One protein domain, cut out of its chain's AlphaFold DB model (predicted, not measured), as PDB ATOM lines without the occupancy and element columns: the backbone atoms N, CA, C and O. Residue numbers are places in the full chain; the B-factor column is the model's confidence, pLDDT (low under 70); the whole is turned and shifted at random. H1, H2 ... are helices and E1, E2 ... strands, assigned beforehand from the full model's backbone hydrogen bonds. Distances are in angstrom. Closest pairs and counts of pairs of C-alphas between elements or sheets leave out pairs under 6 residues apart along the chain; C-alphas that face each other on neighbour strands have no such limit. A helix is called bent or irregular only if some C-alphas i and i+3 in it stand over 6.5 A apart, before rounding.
ATOM      1  N   ILE A 151      -4.504  27.685  48.783       85.00
ATOM      2  CA  ILE A 151      -3.299  27.797  49.606       85.00
ATOM      3  C   ILE A 151      -2.102  27.479  48.723       85.00
ATOM      4  O   ILE A 151      -2.041  26.422  48.100       85.00
ATOM      5  N   ARG A 152      -1.138  28.396  48.697       87.94
ATOM      6  CA  ARG A 152       0.142  28.217  48.012       87.94
ATOM      7  C   ARG A 152       1.282  28.318  49.014       87.94
ATOM      8  O   ARG A 152       1.117  28.832  50.123       87.94
ATOM      9  N   THR A 153       2.448  27.844  48.612       89.44
ATOM     10  CA  THR A 153       3.675  27.945  49.398       89.44
ATOM     11  C   THR A 153       4.677  28.865  48.724       89.44
ATOM     12  O   THR A 153       4.614  29.099  47.518       89.44
ATOM     13  N   PHE A 154       5.588  29.425  49.515       91.12
ATOM     14  CA  PHE A 154       6.702  30.217  49.012       91.12
ATOM     15  C   PHE A 154       7.951  30.052  49.885       91.12
ATOM     16  O   PHE A 154       7.875  29.688  51.064       91.12
ATOM     17  N   ARG A 155       9.124  30.304  49.298       89.81
ATOM     18  CA  ARG A 155      10.408  30.371  50.014       89.81
ATOM     19  C   ARG A 155      10.708  31.791  50.461       89.81
ATOM     20  O   ARG A 155      10.445  32.750  49.737       89.81
ATOM     21  N   GLU A 156      11.387  31.893  51.598       89.69
ATOM     22  CA  GLU A 156      11.955  33.156  52.057       89.69
ATOM     23  C   GLU A 156      13.055  33.650  51.089       89.69
ATOM     24  O   GLU A 156      14.045  32.927  50.882       89.69
ATOM     25  N   PRO A 157      12.926  34.859  50.501       90.81
ATOM     26  CA  PRO A 157      13.843  35.353  49.475       90.81
ATOM     27  C   PRO A 157      15.306  35.362  49.880       90.81
ATOM     28  O   PRO A 157      16.159  34.932  49.106       90.81
ATOM     29  N   VAL A 158      15.600  35.795  51.109       89.75
ATOM     30  CA  VAL A 158      16.974  35.880  51.622       89.75
ATOM     31  C   VAL A 158      17.669  34.525  51.514       89.75
ATOM     32  O   VAL A 158      18.825  34.439  51.104       89.75
ATOM     33  N   ARG A 159      16.950  33.436  51.805       86.88
ATOM     34  CA  ARG A 159      17.497  32.076  51.764       86.88
ATOM     35  C   ARG A 159      17.706  31.578  50.332       86.88
ATOM     36  O   ARG A 159      18.659  30.838  50.089       86.88
ATOM     37  N   VAL A 160      16.837  31.962  49.396       90.19
ATOM     38  CA  VAL A 160      16.990  31.644  47.965       90.19
ATOM     39  C   VAL A 160      18.201  32.377  47.388       90.19
ATOM     40  O   VAL A 160      19.083  31.745  46.809       90.19
ATOM     41  N   LEU A 161      18.293  33.687  47.619       91.00
ATOM     42  CA  LEU A 161      19.393  34.518  47.136       91.00
ATOM     43  C   LEU A 161      20.732  34.096  47.751       91.00
ATOM     44  O   LEU A 161      21.714  33.942  47.029       91.00
ATOM     45  N   ALA A 162      20.769  33.799  49.054       89.19
ATOM     46  CA  ALA A 162      21.977  33.308  49.713       89.19
ATOM     47  C   ALA A 162      22.489  31.995  49.100       89.19
ATOM     48  O   ALA A 162      23.698  31.828  48.942       89.19
ATOM     49  N   LYS A 163      21.593  31.074  48.704       86.62
ATOM     50  CA  LYS A 163      21.998  29.841  48.007       86.62
ATOM     51  C   LYS A 163      22.648  30.128  46.656       86.62
ATOM     52  O   LYS A 163      23.576  29.409  46.306       86.62
ATOM     53  N   LEU A 164      22.160  31.123  45.915       88.69
ATOM     54  CA  LEU A 164      22.704  31.486  44.605       88.69
ATOM     55  C   LEU A 164      24.051  32.204  44.720       88.69
ATOM     56  O   LEU A 164      24.975  31.869  43.981       88.69
ATOM     57  N   ILE A 165      24.163  33.145  45.660       85.31
ATOM     58  CA  ILE A 165      25.314  34.051  45.794       85.31
ATOM     59  C   ILE A 165      26.467  33.404  46.568       85.31
ATOM     60  O   ILE A 165      27.623  33.544  46.185       85.31
ATOM     61  N   HIS A 166      26.170  32.690  47.656       82.19
ATOM     62  CA  HIS A 166      27.189  32.130  48.553       82.19
ATOM     63  C   HIS A 166      27.357  30.614  48.410       82.19
ATOM     64  O   HIS A 166      28.182  30.007  49.091       82.19
ATOM     65  N   GLY A 167      26.557  29.978  47.554       77.50
ATOM     66  CA  GLY A 167      26.649  28.551  47.284       77.50
ATOM     67  C   GLY A 167      27.695  28.200  46.226       77.50
ATOM     68  O   GLY A 167      28.280  29.048  45.559       77.50
ATOM     69  N   GLN A 168      27.853  26.896  45.991       76.06
ATOM     70  CA  GLN A 168      28.674  26.361  44.893       76.06
ATOM     71  C   GLN A 168      28.152  26.735  43.490       76.06
ATOM     72  O   GLN A 168      28.813  26.454  42.493       76.06
ATOM     73  N   SER A 169      26.974  27.356  43.405       78.81
ATOM     74  CA  SER A 169      26.410  27.925  42.180       78.81
ATOM     75  C   SER A 169      27.232  29.088  41.632       78.81
ATOM     76  O   SER A 169      27.233  29.279  40.427       78.81
ATOM     77  N   ALA A 170      27.960  29.829  42.473       77.19
ATOM     78  CA  ALA A 170      28.752  30.986  42.044       77.19
ATOM     79  C   ALA A 170      30.092  30.618  41.365       77.19
ATOM     80  O   ALA A 170      30.875  31.499  41.029       77.19
ATOM     81  N   VAL A 171      30.382  29.324  41.182       83.94
ATOM     82  CA  VAL A 171      31.684  28.830  40.686       83.94
ATOM     83  C   VAL A 171      31.841  28.981  39.169       83.94
ATOM     84  O   VAL A 171      32.949  29.207  38.693       83.94
ATOM     85  N   SER A 172      30.759  28.843  38.401       90.38
ATOM     86  CA  SER A 172      30.768  28.999  36.941       90.38
ATOM     87  C   SER A 172      29.421  29.520  36.447       90.38
ATOM     88  O   SER A 172      28.397  29.306  37.099       90.38
ATOM     89  N   VAL A 173      29.413  30.166  35.274       92.38
ATOM     90  CA  VAL A 173      28.178  30.610  34.600       92.38
ATOM     91  C   VAL A 173      27.211  29.436  34.436       92.38
ATOM     92  O   VAL A 173      26.047  29.542  34.806       92.38
ATOM     93  N   THR A 174      27.711  28.279  34.000       93.62
ATOM     94  CA  THR A 174      26.923  27.056  33.837       93.62
ATOM     95  C   THR A 174      26.222  26.603  35.123       93.62
ATOM     96  O   THR A 174      25.009  26.374  35.134       93.62
ATOM     97  N   ARG A 175      26.965  26.487  36.233       92.75
ATOM     98  CA  ARG A 175      26.413  26.062  37.533       92.75
ATOM     99  C   ARG A 175      25.429  27.074  38.089       92.75
ATOM    100  O   ARG A 175      24.455  26.686  38.749       92.75
ATOM    101  N   PHE A 176      25.694  28.353  37.838       94.31
ATOM    102  CA  PHE A 176      24.806  29.433  38.211       94.31
ATOM    103  C   PHE A 176      23.484  29.320  37.453       94.31
ATOM    104  O   PHE A 176      22.446  29.251  38.101       94.31
ATOM    105  N   THR A 177      23.516  29.177  36.123       94.06
ATOM    106  CA  THR A 177      22.328  29.004  35.270       94.06
ATOM    107  C   THR A 177      21.467  27.820  35.708       94.06
ATOM    108  O   THR A 177      20.284  27.995  35.997       94.06
ATOM    109  N   ALA A 178      22.059  26.629  35.868       93.12
ATOM    110  CA  ALA A 178      21.323  25.442  36.319       93.12
ATOM    111  C   ALA A 178      20.716  25.628  37.722       93.12
ATOM    112  O   ALA A 178      19.608  25.173  38.016       93.12
ATOM    113  N   SER A 179      21.432  26.313  38.619       93.31
ATOM    114  CA  SER A 179      20.924  26.601  39.963       93.31
ATOM    115  C   SER A 179      19.829  27.665  39.950       93.31
ATOM    116  O   SER A 179      18.881  27.538  40.719       93.31
ATOM    117  N   LEU A 180      19.924  28.673  39.082       94.62
ATOM    118  CA  LEU A 180      18.928  29.726  38.916       94.62
ATOM    119  C   LEU A 180      17.598  29.150  38.428       94.62
ATOM    120  O   LEU A 180      16.566  29.413  39.042       94.62
ATOM    121  N   GLN A 181      17.626  28.293  37.405       93.50
ATOM    122  CA  GLN A 181      16.432  27.581  36.946       93.50
ATOM    123  C   GLN A 181      15.828  26.713  38.056       93.50
ATOM    124  O   GLN A 181      14.627  26.772  38.299       93.50
ATOM    125  N   ALA A 182      16.654  25.959  38.792       91.94
ATOM    126  CA  ALA A 182      16.172  25.157  39.918       91.94
ATOM    127  C   ALA A 182      15.526  26.006  41.015       91.94
ATOM    128  O   ALA A 182      14.521  25.596  41.594       91.94
ATOM    129  N   MET A 183      16.085  27.184  41.300       91.94
ATOM    130  CA  MET A 183      15.499  28.108  42.265       91.94
ATOM    131  C   MET A 183      14.177  28.673  41.763       91.94
ATOM    132  O   MET A 183      13.251  28.726  42.560       91.94
ATOM    133  N   LEU A 184      14.048  29.018  40.476       93.62
ATOM    134  CA  LEU A 184      12.777  29.484  39.914       93.62
ATOM    135  C   LEU A 184      11.655  28.469  40.126       93.62
ATOM    136  O   LEU A 184      10.571  28.876  40.486       93.62
ATOM    137  N   TYR A 185      11.898  27.164  40.041       89.94
ATOM    138  CA  TYR A 185      10.868  26.180  40.402       89.94
ATOM    139  C   TYR A 185      10.653  26.005  41.912       89.94
ATOM    140  O   TYR A 185       9.580  25.587  42.337       89.94
ATOM    141  N   ASP A 186      11.664  26.290  42.738       87.94
ATOM    142  CA  ASP A 186      11.598  26.131  44.196       87.94
ATOM    143  C   ASP A 186      11.082  27.397  44.903       87.94
ATOM    144  O   ASP A 186      10.815  27.312  46.091       87.94
ATOM    145  N   ILE A 187      10.912  28.565  44.261       91.25
ATOM    146  CA  ILE A 187      10.484  29.788  44.981       91.25
ATOM    147  C   ILE A 187       9.004  29.792  45.395       91.25
ATOM    148  O   ILE A 187       8.669  30.445  46.387       91.25
ATOM    149  N   GLY A 188       8.136  29.070  44.676       91.06
ATOM    150  CA  GLY A 188       6.684  29.073  44.888       91.06
ATOM    151  C   GLY A 188       6.008  30.410  44.539       91.06
ATOM    152  O   GLY A 188       6.453  31.133  43.647       91.06
ATOM    153  N   TYR A 189       4.918  30.760  45.228       92.12
ATOM    154  CA  TYR A 189       4.157  31.990  44.973       92.12
ATOM    155  C   TYR A 189       4.892  33.236  45.500       92.12
ATOM    156  O   TYR A 189       4.607  33.738  46.586       92.12
ATOM    157  N   ASN A 190       5.864  33.739  44.737       93.00
ATOM    158  CA  ASN A 190       6.580  34.985  45.023       93.00
ATOM    159  C   ASN A 190       6.912  35.760  43.725       93.00
ATOM    160  O   ASN A 190       8.010  35.596  43.186       93.00
ATOM    161  N   PRO A 191       5.984  36.601  43.217       93.38
ATOM    162  CA  PRO A 191       6.169  37.324  41.953       93.38
ATOM    163  C   PRO A 191       7.400  38.236  41.962       93.38
ATOM    164  O   PRO A 191       8.187  38.242  41.023       93.38
ATOM    165  N   TRP A 192       7.611  38.957  43.066       94.19
ATOM    166  CA  TRP A 192       8.742  39.871  43.201       94.19
ATOM    167  C   TRP A 192      10.088  39.142  43.094       94.19
ATOM    168  O   TRP A 192      10.982  39.585  42.377       94.19
ATOM    169  N   LEU A 193      10.236  38.007  43.783       94.62
ATOM    170  CA  LEU A 193      11.472  37.233  43.717       94.62
ATOM    171  C   LEU A 193      11.663  36.597  42.337       94.62
ATOM    172  O   LEU A 193      12.795  36.535  41.869       94.62
ATOM    173  N   HIS A 194      10.586  36.160  41.679       96.19
ATOM    174  CA  HIS A 194      10.642  35.655  40.303       96.19
ATOM    175  C   HIS A 194      11.263  36.694  39.359       96.19
ATOM    176  O   HIS A 194      12.265  36.399  38.706       96.19
ATOM    177  N   ASP A 195      10.771  37.934  39.400       95.75
ATOM    178  CA  ASP A 195      11.305  39.040  38.599       95.75
ATOM    179  C   ASP A 195      12.774  39.342  38.923       95.75
ATOM    180  O   ASP A 195      13.582  39.588  38.024       95.75
ATOM    181  N   VAL A 196      13.146  39.318  40.208       95.38
ATOM    182  CA  VAL A 196      14.541  39.507  40.637       95.38
ATOM    183  C   VAL A 196      15.434  38.407  40.067       95.38
ATOM    184  O   VAL A 196      16.496  38.714  39.533       95.38
ATOM    185  N   LEU A 197      15.012  37.144  40.139       95.75
ATOM    186  CA  LEU A 197      15.784  36.011  39.630       95.75
ATOM    187  C   LEU A 197      15.958  36.067  38.109       95.75
ATOM    188  O   LEU A 197      17.054  35.805  37.619       95.75
ATOM    189  N   LEU A 198      14.931  36.473  37.358       95.56
ATOM    190  CA  LEU A 198      15.046  36.639  35.905       95.56
ATOM    191  C   LEU A 198      16.059  37.720  35.502       95.56
ATOM    192  O   LEU A 198      16.700  37.607  34.461       95.56
ATOM    193  N   ARG A 199      16.272  38.743  36.336       94.94
ATOM    194  CA  ARG A 199      17.314  39.760  36.100       94.94
ATOM    195  C   ARG A 199      18.732  39.253  36.360       94.94
ATOM    196  O   ARG A 199      19.683  39.921  35.971       94.94
ATOM    197  N   LEU A 200      18.878  38.108  37.028       93.50
ATOM    198  CA  LEU A 200      20.173  37.488  37.307       93.50
ATOM    199  C   LEU A 200      20.611  36.512  36.211       93.50
ATOM    200  O   LEU A 200      21.687  35.932  36.336       93.50
ATOM    201  N   VAL A 201      19.807  36.303  35.162       92.69
ATOM    202  CA  VAL A 201      20.169  35.406  34.058       92.69
ATOM    203  C   VAL A 201      21.492  35.878  33.440       92.69
ATOM    204  O   VAL A 201      21.577  37.019  32.975       92.69
ATOM    205  N   PRO A 202      22.547  35.044  33.462       87.81
ATOM    206  CA  PRO A 202      23.855  35.462  32.987       87.81
ATOM    207  C   PRO A 202      23.870  35.561  31.459       87.81
ATOM    208  O   PRO A 202      23.240  34.767  30.766       87.81
ATOM    209  N   SER A 203      24.650  36.503  30.928       85.75
ATOM    210  CA  SER A 203      24.865  36.686  29.485       85.75
ATOM    211  C   SER A 203      26.031  35.865  28.914       85.75
ATOM    212  O   SER A 203      26.349  35.990  27.735       85.75
ATOM    213  N   GLY A 204      26.710  35.070  29.746       86.25
ATOM    214  CA  GLY A 204      27.872  34.275  29.347       86.25
ATOM    215  C   GLY A 204      27.503  32.957  28.665       86.25
ATOM    216  O   GLY A 204      26.387  32.460  28.801       86.25
ATOM    217  N   GLU A 205      28.476  32.362  27.975       91.00
ATOM    218  CA  GLU A 205      28.312  31.038  27.375       91.00
ATOM    219  C   GLU A 205      28.124  29.963  28.451       91.00
ATOM    220  O   GLU A 205      28.879  29.875  29.426       91.00
ATOM    221  N   VAL A 206      27.107  29.124  28.256       94.12
ATOM    222  CA  VAL A 206      26.851  27.954  29.093       94.12
ATOM    223  C   VAL A 206      27.509  26.743  28.446       94.12
ATOM    224  O   VAL A 206      27.210  26.389  27.307       94.12
ATOM    225  N   ASN A 207      28.392  26.074  29.187       94.38
ATOM    226  CA  ASN A 207      28.927  24.789  28.758       94.38
ATOM    227  C   ASN A 207      27.827  23.727  28.886       94.38
ATOM    228  O   ASN A 207      27.470  23.326  29.994       94.38
ATOM    229  N   GLN A 208      27.313  23.259  27.752       93.75
ATOM    230  CA  GLN A 208      26.166  22.356  27.720       93.75
ATOM    231  C   GLN A 208      26.422  21.020  28.439       93.75
ATOM    232  O   GLN A 208      25.557  20.527  29.159       93.75
ATOM    233  N   THR A 209      27.626  20.458  28.315       93.62
ATOM    234  CA  THR A 209      27.984  19.197  28.980       93.62
ATOM    235  C   THR A 209      28.026  19.348  30.500       93.62
ATOM    236  O   THR A 209      27.527  18.488  31.222       93.62
ATOM    237  N   GLU A 210      28.596  20.444  31.013       93.50
ATOM    238  CA  GLU A 210      28.570  20.725  32.455       93.50
ATOM    239  C   GLU A 210      27.137  21.020  32.932       93.50
ATOM    240  O   GLU A 210      26.747  20.588  34.019       93.50
ATOM    241  N   TYR A 211      26.333  21.706  32.115       94.12
ATOM    242  CA  TYR A 211      24.943  22.019  32.437       94.12
ATOM    243  C   TYR A 211      24.115  20.748  32.632       94.12
ATOM    244  O   TYR A 211      23.422  20.627  33.639       94.12
ATOM    245  N   GLU A 212      24.224  19.776  31.727       92.25
ATOM    246  CA  GLU A 212      23.506  18.499  31.817       92.25
ATOM    247  C   GLU A 212      23.884  17.711  33.081       92.25
ATOM    248  O   GLU A 212      23.007  17.198  33.779       92.25
ATOM    249  N   GLN A 213      25.169  17.697  33.450       92.00
ATOM    250  CA  GLN A 213      25.635  17.066  34.691       92.00
ATOM    251  C   GLN A 213      25.059  17.740  35.941       92.00
ATOM    252  O   GLN A 213      24.693  17.072  36.914       92.00
ATOM    253  N   GLU A 214      24.981  19.071  35.947       92.06
ATOM    254  CA  GLU A 214      24.341  19.804  37.037       92.06
ATOM    255  C   GLU A 214      22.830  19.579  37.055       92.06
ATOM    256  O   GLU A 214      22.259  19.351  38.126       92.06
ATOM    257  N   LEU A 215      22.182  19.562  35.890       91.12
ATOM    258  CA  LEU A 215      20.758  19.303  35.746       91.12
ATOM    259  C   LEU A 215      20.384  17.950  36.361       91.12
ATOM    260  O   LEU A 215      19.463  17.891  37.172       91.12
ATOM    261  N   GLU A 216      21.138  16.882  36.092       90.69
ATOM    262  CA  GLU A 216      20.914  15.564  36.704       90.69
ATOM    263  C   GLU A 216      20.948  15.599  38.241       90.69
ATOM    264  O   GLU A 216      20.140  14.945  38.915       90.69
ATOM    265  N   ARG A 217      21.847  16.404  38.824       89.31
ATOM    266  CA  ARG A 217      21.929  16.595  40.281       89.31
ATOM    267  C   ARG A 217      20.713  17.347  40.814       89.31
ATOM    268  O   ARG A 217      20.230  17.028  41.905       89.31
ATOM    269  N   LYS A 218      20.215  18.345  40.075       89.19
ATOM    270  CA  LYS A 218      19.063  19.169  40.481       89.19
ATOM    271  C   LYS A 218      17.725  18.472  40.261       89.19
ATOM    272  O   LYS A 218      16.856  18.617  41.114       89.19
ATOM    273  N   VAL A 219      17.575  17.654  39.216       88.62
ATOM    274  CA  VAL A 219      16.339  16.917  38.881       88.62
ATOM    275  C   VAL A 219      15.878  16.011  40.025       88.62
ATOM    276  O   VAL A 219      14.684  15.792  40.195       88.62
ATOM    277  N   ARG A 220      16.792  15.538  40.883       82.94
ATOM    278  CA  ARG A 220      16.422  14.807  42.110       82.94
ATOM    279  C   ARG A 220      15.589  15.641  43.088       82.94
ATOM    280  O   ARG A 220      14.800  15.081  43.837       82.94
ATOM    281  N   LYS A 221      15.802  16.959  43.118       79.81
ATOM    282  CA  LYS A 221      15.098  17.914  43.989       79.81
ATOM    283  C   LYS A 221      13.974  18.644  43.260       79.81
ATOM    284  O   LYS A 221      12.982  18.984  43.886       79.81
ATOM    285  N   VAL A 222      14.141  18.871  41.960       86.56
ATOM    286  CA  VAL A 222      13.201  19.597  41.104       86.56
ATOM    287  C   VAL A 222      12.949  18.775  39.831       86.56
ATOM    288  O   VAL A 222      13.531  19.059  38.784       86.56
ATOM    289  N   PRO A 223      12.115  17.719  39.895       86.94
ATOM    290  CA  PRO A 223      11.943  16.785  38.779       86.94
ATOM    291  C   PRO A 223      11.416  17.425  37.495       86.94
ATOM    292  O   PRO A 223      11.773  16.977  36.407       86.94
ATOM    293  N   ILE A 224      10.613  18.487  37.621       87.06
ATOM    294  CA  ILE A 224      10.019  19.210  36.489       87.06
ATOM    295  C   ILE A 224      11.066  19.836  35.560       87.06
ATOM    296  O   ILE A 224      10.785  20.033  34.391       87.06
ATOM    297  N   MET A 225      12.296  20.069  36.034       87.75
ATOM    298  CA  MET A 225      13.377  20.598  35.196       87.75
ATOM    299  C   MET A 225      13.873  19.625  34.124       87.75
ATOM    300  O   MET A 225      14.661  20.005  33.257       87.75
ATOM    301  N   ARG A 226      13.507  18.345  34.215       89.19
ATOM    302  CA  ARG A 226      14.053  17.313  33.339       89.19
ATOM    303  C   ARG A 226      13.775  17.650  31.872       89.19
ATOM    304  O   ARG A 226      12.626  17.749  31.461       89.19
ATOM    305  N   GLY A 227      14.845  17.731  31.083       85.69
ATOM    306  CA  GLY A 227      14.770  17.986  29.644       85.69
ATOM    307  C   GLY A 227      14.643  19.461  29.262       85.69
ATOM    308  O   GLY A 227      14.506  19.752  28.078       85.69
ATOM    309  N   HIS A 228      14.700  20.396  30.216       89.38
ATOM    310  CA  HIS A 228      14.724  21.818  29.890       89.38
ATOM    311  C   HIS A 228      16.129  22.278  29.462       89.38
ATOM    312  O   HIS A 228      17.110  21.973  30.155       89.38
ATOM    313  N   PRO A 229      16.243  23.011  28.335       92.44
ATOM    314  CA  PRO A 229      17.516  23.557  27.881       92.44
ATOM    315  C   PRO A 229      17.997  24.678  28.812       92.44
ATOM    316  O   PRO A 229      17.240  25.195  29.636       92.44
ATOM    317  N   SER A 230      19.273  25.050  28.708       91.56
ATOM    318  CA  SER A 230      19.907  26.032  29.601       91.56
ATOM    319  C   SER A 230      19.364  27.457  29.472       91.56
ATOM    320  O   SER A 230      19.584  28.279  30.356       91.56
ATOM    321  N   ASP A 231      18.678  27.763  28.376       91.88
ATOM    322  CA  ASP A 231      18.054  29.055  28.081       91.88
ATOM    323  C   ASP A 231      16.561  29.102  28.451       91.88
ATOM    324  O   ASP A 231      15.920  30.148  28.339       91.88
ATOM    325  N   TYR A 232      15.996  27.993  28.933       93.25
ATOM    326  CA  TYR A 232      14.606  27.945  29.358       93.25
ATOM    327  C   TYR A 232      14.444  28.454  30.793       93.25
ATOM    328  O   TYR A 232      14.992  27.884  31.737       93.25
ATOM    329  N   PHE A 233      13.620  29.483  30.985       93.81
ATOM    330  CA  PHE A 233      13.245  29.986  32.305       93.81
ATOM    331  C   PHE A 233      11.713  29.994  32.437       93.81
ATOM    332  O   PHE A 233      11.038  30.595  31.598       93.81
ATOM    333  N   PRO A 234      11.136  29.318  33.453       93.25
ATOM    334  CA  PRO A 234       9.688  29.181  33.570       93.25
ATOM    335  C   PRO A 234       9.021  30.521  33.894       93.25
ATOM    336  O   PRO A 234       9.555  31.344  34.643       93.25
ATOM    337  N   SER A 235       7.800  30.710  33.389       94.38
ATOM    338  CA  SER A 235       6.962  31.842  33.788       94.38
ATOM    339  C   SER A 235       6.568  31.751  35.267       94.38
ATOM    340  O   SER A 235       6.662  30.692  35.903       94.38
ATOM    341  N   PHE A 236       6.091  32.868  35.821       93.88
ATOM    342  CA  PHE A 236       5.642  32.907  37.210       93.88
ATOM    343  C   PHE A 236       4.510  31.907  37.487       93.88
ATOM    344  O   PHE A 236       4.546  31.214  38.499       93.88
ATOM    345  N   ASN A 237       3.545  31.763  36.575       90.56
ATOM    346  CA  ASN A 237       2.418  30.846  36.777       90.56
ATOM    347  C   ASN A 237       2.887  29.387  36.868       90.56
ATOM    348  O   ASN A 237       2.516  28.682  37.799       90.56
ATOM    349  N   VAL A 238       3.798  28.964  35.979       89.31
ATOM    350  CA  VAL A 238       4.402  27.619  36.038       89.31
ATOM    351  C   VAL A 238       5.101  27.401  37.381       89.31
ATOM    352  O   VAL A 238       4.928  26.366  38.024       89.31
ATOM    353  N   THR A 239       5.858  28.398  37.831       88.88
ATOM    354  CA  THR A 239       6.559  28.382  39.119       88.88
ATOM    355  C   THR A 239       5.595  28.243  40.305       88.88
ATOM    356  O   THR A 239       5.785  27.385  41.167       88.88
ATOM    357  N   ALA A 240       4.540  29.058  40.340       86.75
ATOM    358  CA  ALA A 240       3.547  29.069  41.410       86.75
ATOM    359  C   ALA A 240       2.719  27.772  41.474       86.75
ATOM    360  O   ALA A 240       2.302  27.351  42.558       86.75
ATOM    361  N   ASP A 241       2.498  27.126  40.327       81.81
ATOM    362  CA  ASP A 241       1.733  25.882  40.223       81.81
ATOM    363  C   ASP A 241       2.541  24.635  40.565       81.81
ATOM    364  O   ASP A 241       2.015  23.717  41.194       81.81
ATOM    365  N   THR A 242       3.836  24.627  40.245       76.44
ATOM    366  CA  THR A 242       4.732  23.503  40.563       76.44
ATOM    367  C   THR A 242       4.750  23.206  42.069       76.44
ATOM    368  O   THR A 242       4.796  22.049  42.492       76.44
ATOM    369  N   ASP A 243       4.668  24.253  42.889       68.81
ATOM    370  CA  ASP A 243       4.795  24.153  44.344       68.81
ATOM    371  C   ASP A 243       3.470  23.845  45.066       68.81
ATOM    372  O   ASP A 243       3.477  23.448  46.230       68.81
ATOM    373  N   GLY A 244       2.324  23.956  44.377       59.53
ATOM    374  CA  GLY A 244       0.995  23.732  44.967       59.53
ATOM    375  C   GLY A 244       0.810  22.330  45.566       59.53
ATOM    376  O   GLY A 244       0.076  22.156  46.536       59.53
ATOM    377  N   SER A 245       1.546  21.333  45.061       56.38
ATOM    378  CA  SER A 245       1.534  19.957  45.581       56.38
ATOM    379  C   SER A 245       2.091  19.817  47.008       56.38
ATOM    380  O   SER A 245       1.726  18.874  47.714       56.38
ATOM    381  N   GLN A 246       2.928  20.757  47.470       57.81
ATOM    382  CA  GLN A 246       3.487  20.754  48.830       57.81
ATOM    383  C   GLN A 246       2.634  21.531  49.846       57.81
ATOM    384  O   GLN A 246       2.939  21.511  51.038       57.81
TER     385      GLN A 246
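AT A GLANCE: This is residues 151 to 246 of the 271 residues of an uncharacterized protein of Ixodes scapularis (UniProt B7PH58). A long helix, H3, forms the core, with H1, H5 and, more loosely, H4 set round it and running roughly along it, while H6 crosses one end with the short strand E1 beside it. Little H2 sits at the other end, where the chain turns from H1 into H3. The printed part has 96 residues with one named strand and six named helices, in the order E1, H1, H2, H3, H4, H5, H6, and is mostly helix. It is compact, with a radius of gyration of the C-alphas of 12.4 A, and elongated, spanning 38 by 24 by 19 A.

IN THESE COORDINATES: H3 is residues 173 to 186, 19.7 A from C-alpha 173 at (28.178, 30.610, 34.600) to C-alpha 186 at (11.598, 26.131, 44.196). Before it come E1, residues 151 to 154, starting at C-alpha 151 (-3.299, 27.797, 49.606); H1, residues 157 to 166, 13.8 A; and H2, residues 168 to 171. After it come H4, residues 191 to 198, 10.8 A; H5, residues 208 to 219, 15.8 A; and H6, residues 236 to 246, 17.0 A, ending at C-alpha 246 (3.487, 20.754, 48.830). H6 is irregular, but only just: C-alphas 242 and 245 are 6.9 A apart.

HOW THE PARTS SIT: H3 is the hub, touching five helices. It touches H5 at a shallow tilt of 28 degrees, the same way; the closest C-alphas, of Thr 174 and Tyr 211, are 5.6 A apart. It touches H1 at a shallow tilt of 17 degrees, opposite ways, closest at the C-alphas of Val 160 and Met 183, 6.9 A. With residues 180 to 184 alone it only just touches H4, with 3 pairs of C-alphas within 8 A, the closest those of Leu 184 and His 194 at 6.5 A; the two form a helical hairpin at 16 degrees. With residues 184 to 186 alone it touches H6 at a steep tilt of 62 degrees, closest at the C-alphas of Tyr 185 and Thr 239, 5.0 A. H2 and H3 touch only at the corner, closest at the C-alphas of Ser 169 and Phe 176, 4.5 A. E1 pairs with no named strand; its closest C-alpha pair with H6 is Arg 152 and Gly 244, 5.5 A. H1 and H5 are apart. Every O i to N i+4 pair is within hydrogen-bond range in H1, H3, H4 and H5; in H6 it is 3 of 7, beside 5 of 8 O i to N i+3 pairs, and H2 is too short for an i+4 pair.

THE WHOLE: The C-alphas farthest apart, of Ile 151 and Glu 205, are 38.8 A apart. The printed part has no cut. The link from H5 to H6, residues 220 to 235, is long. Mean pLDDT of the printed part is 88.7; residues 243 to 246 are under 70.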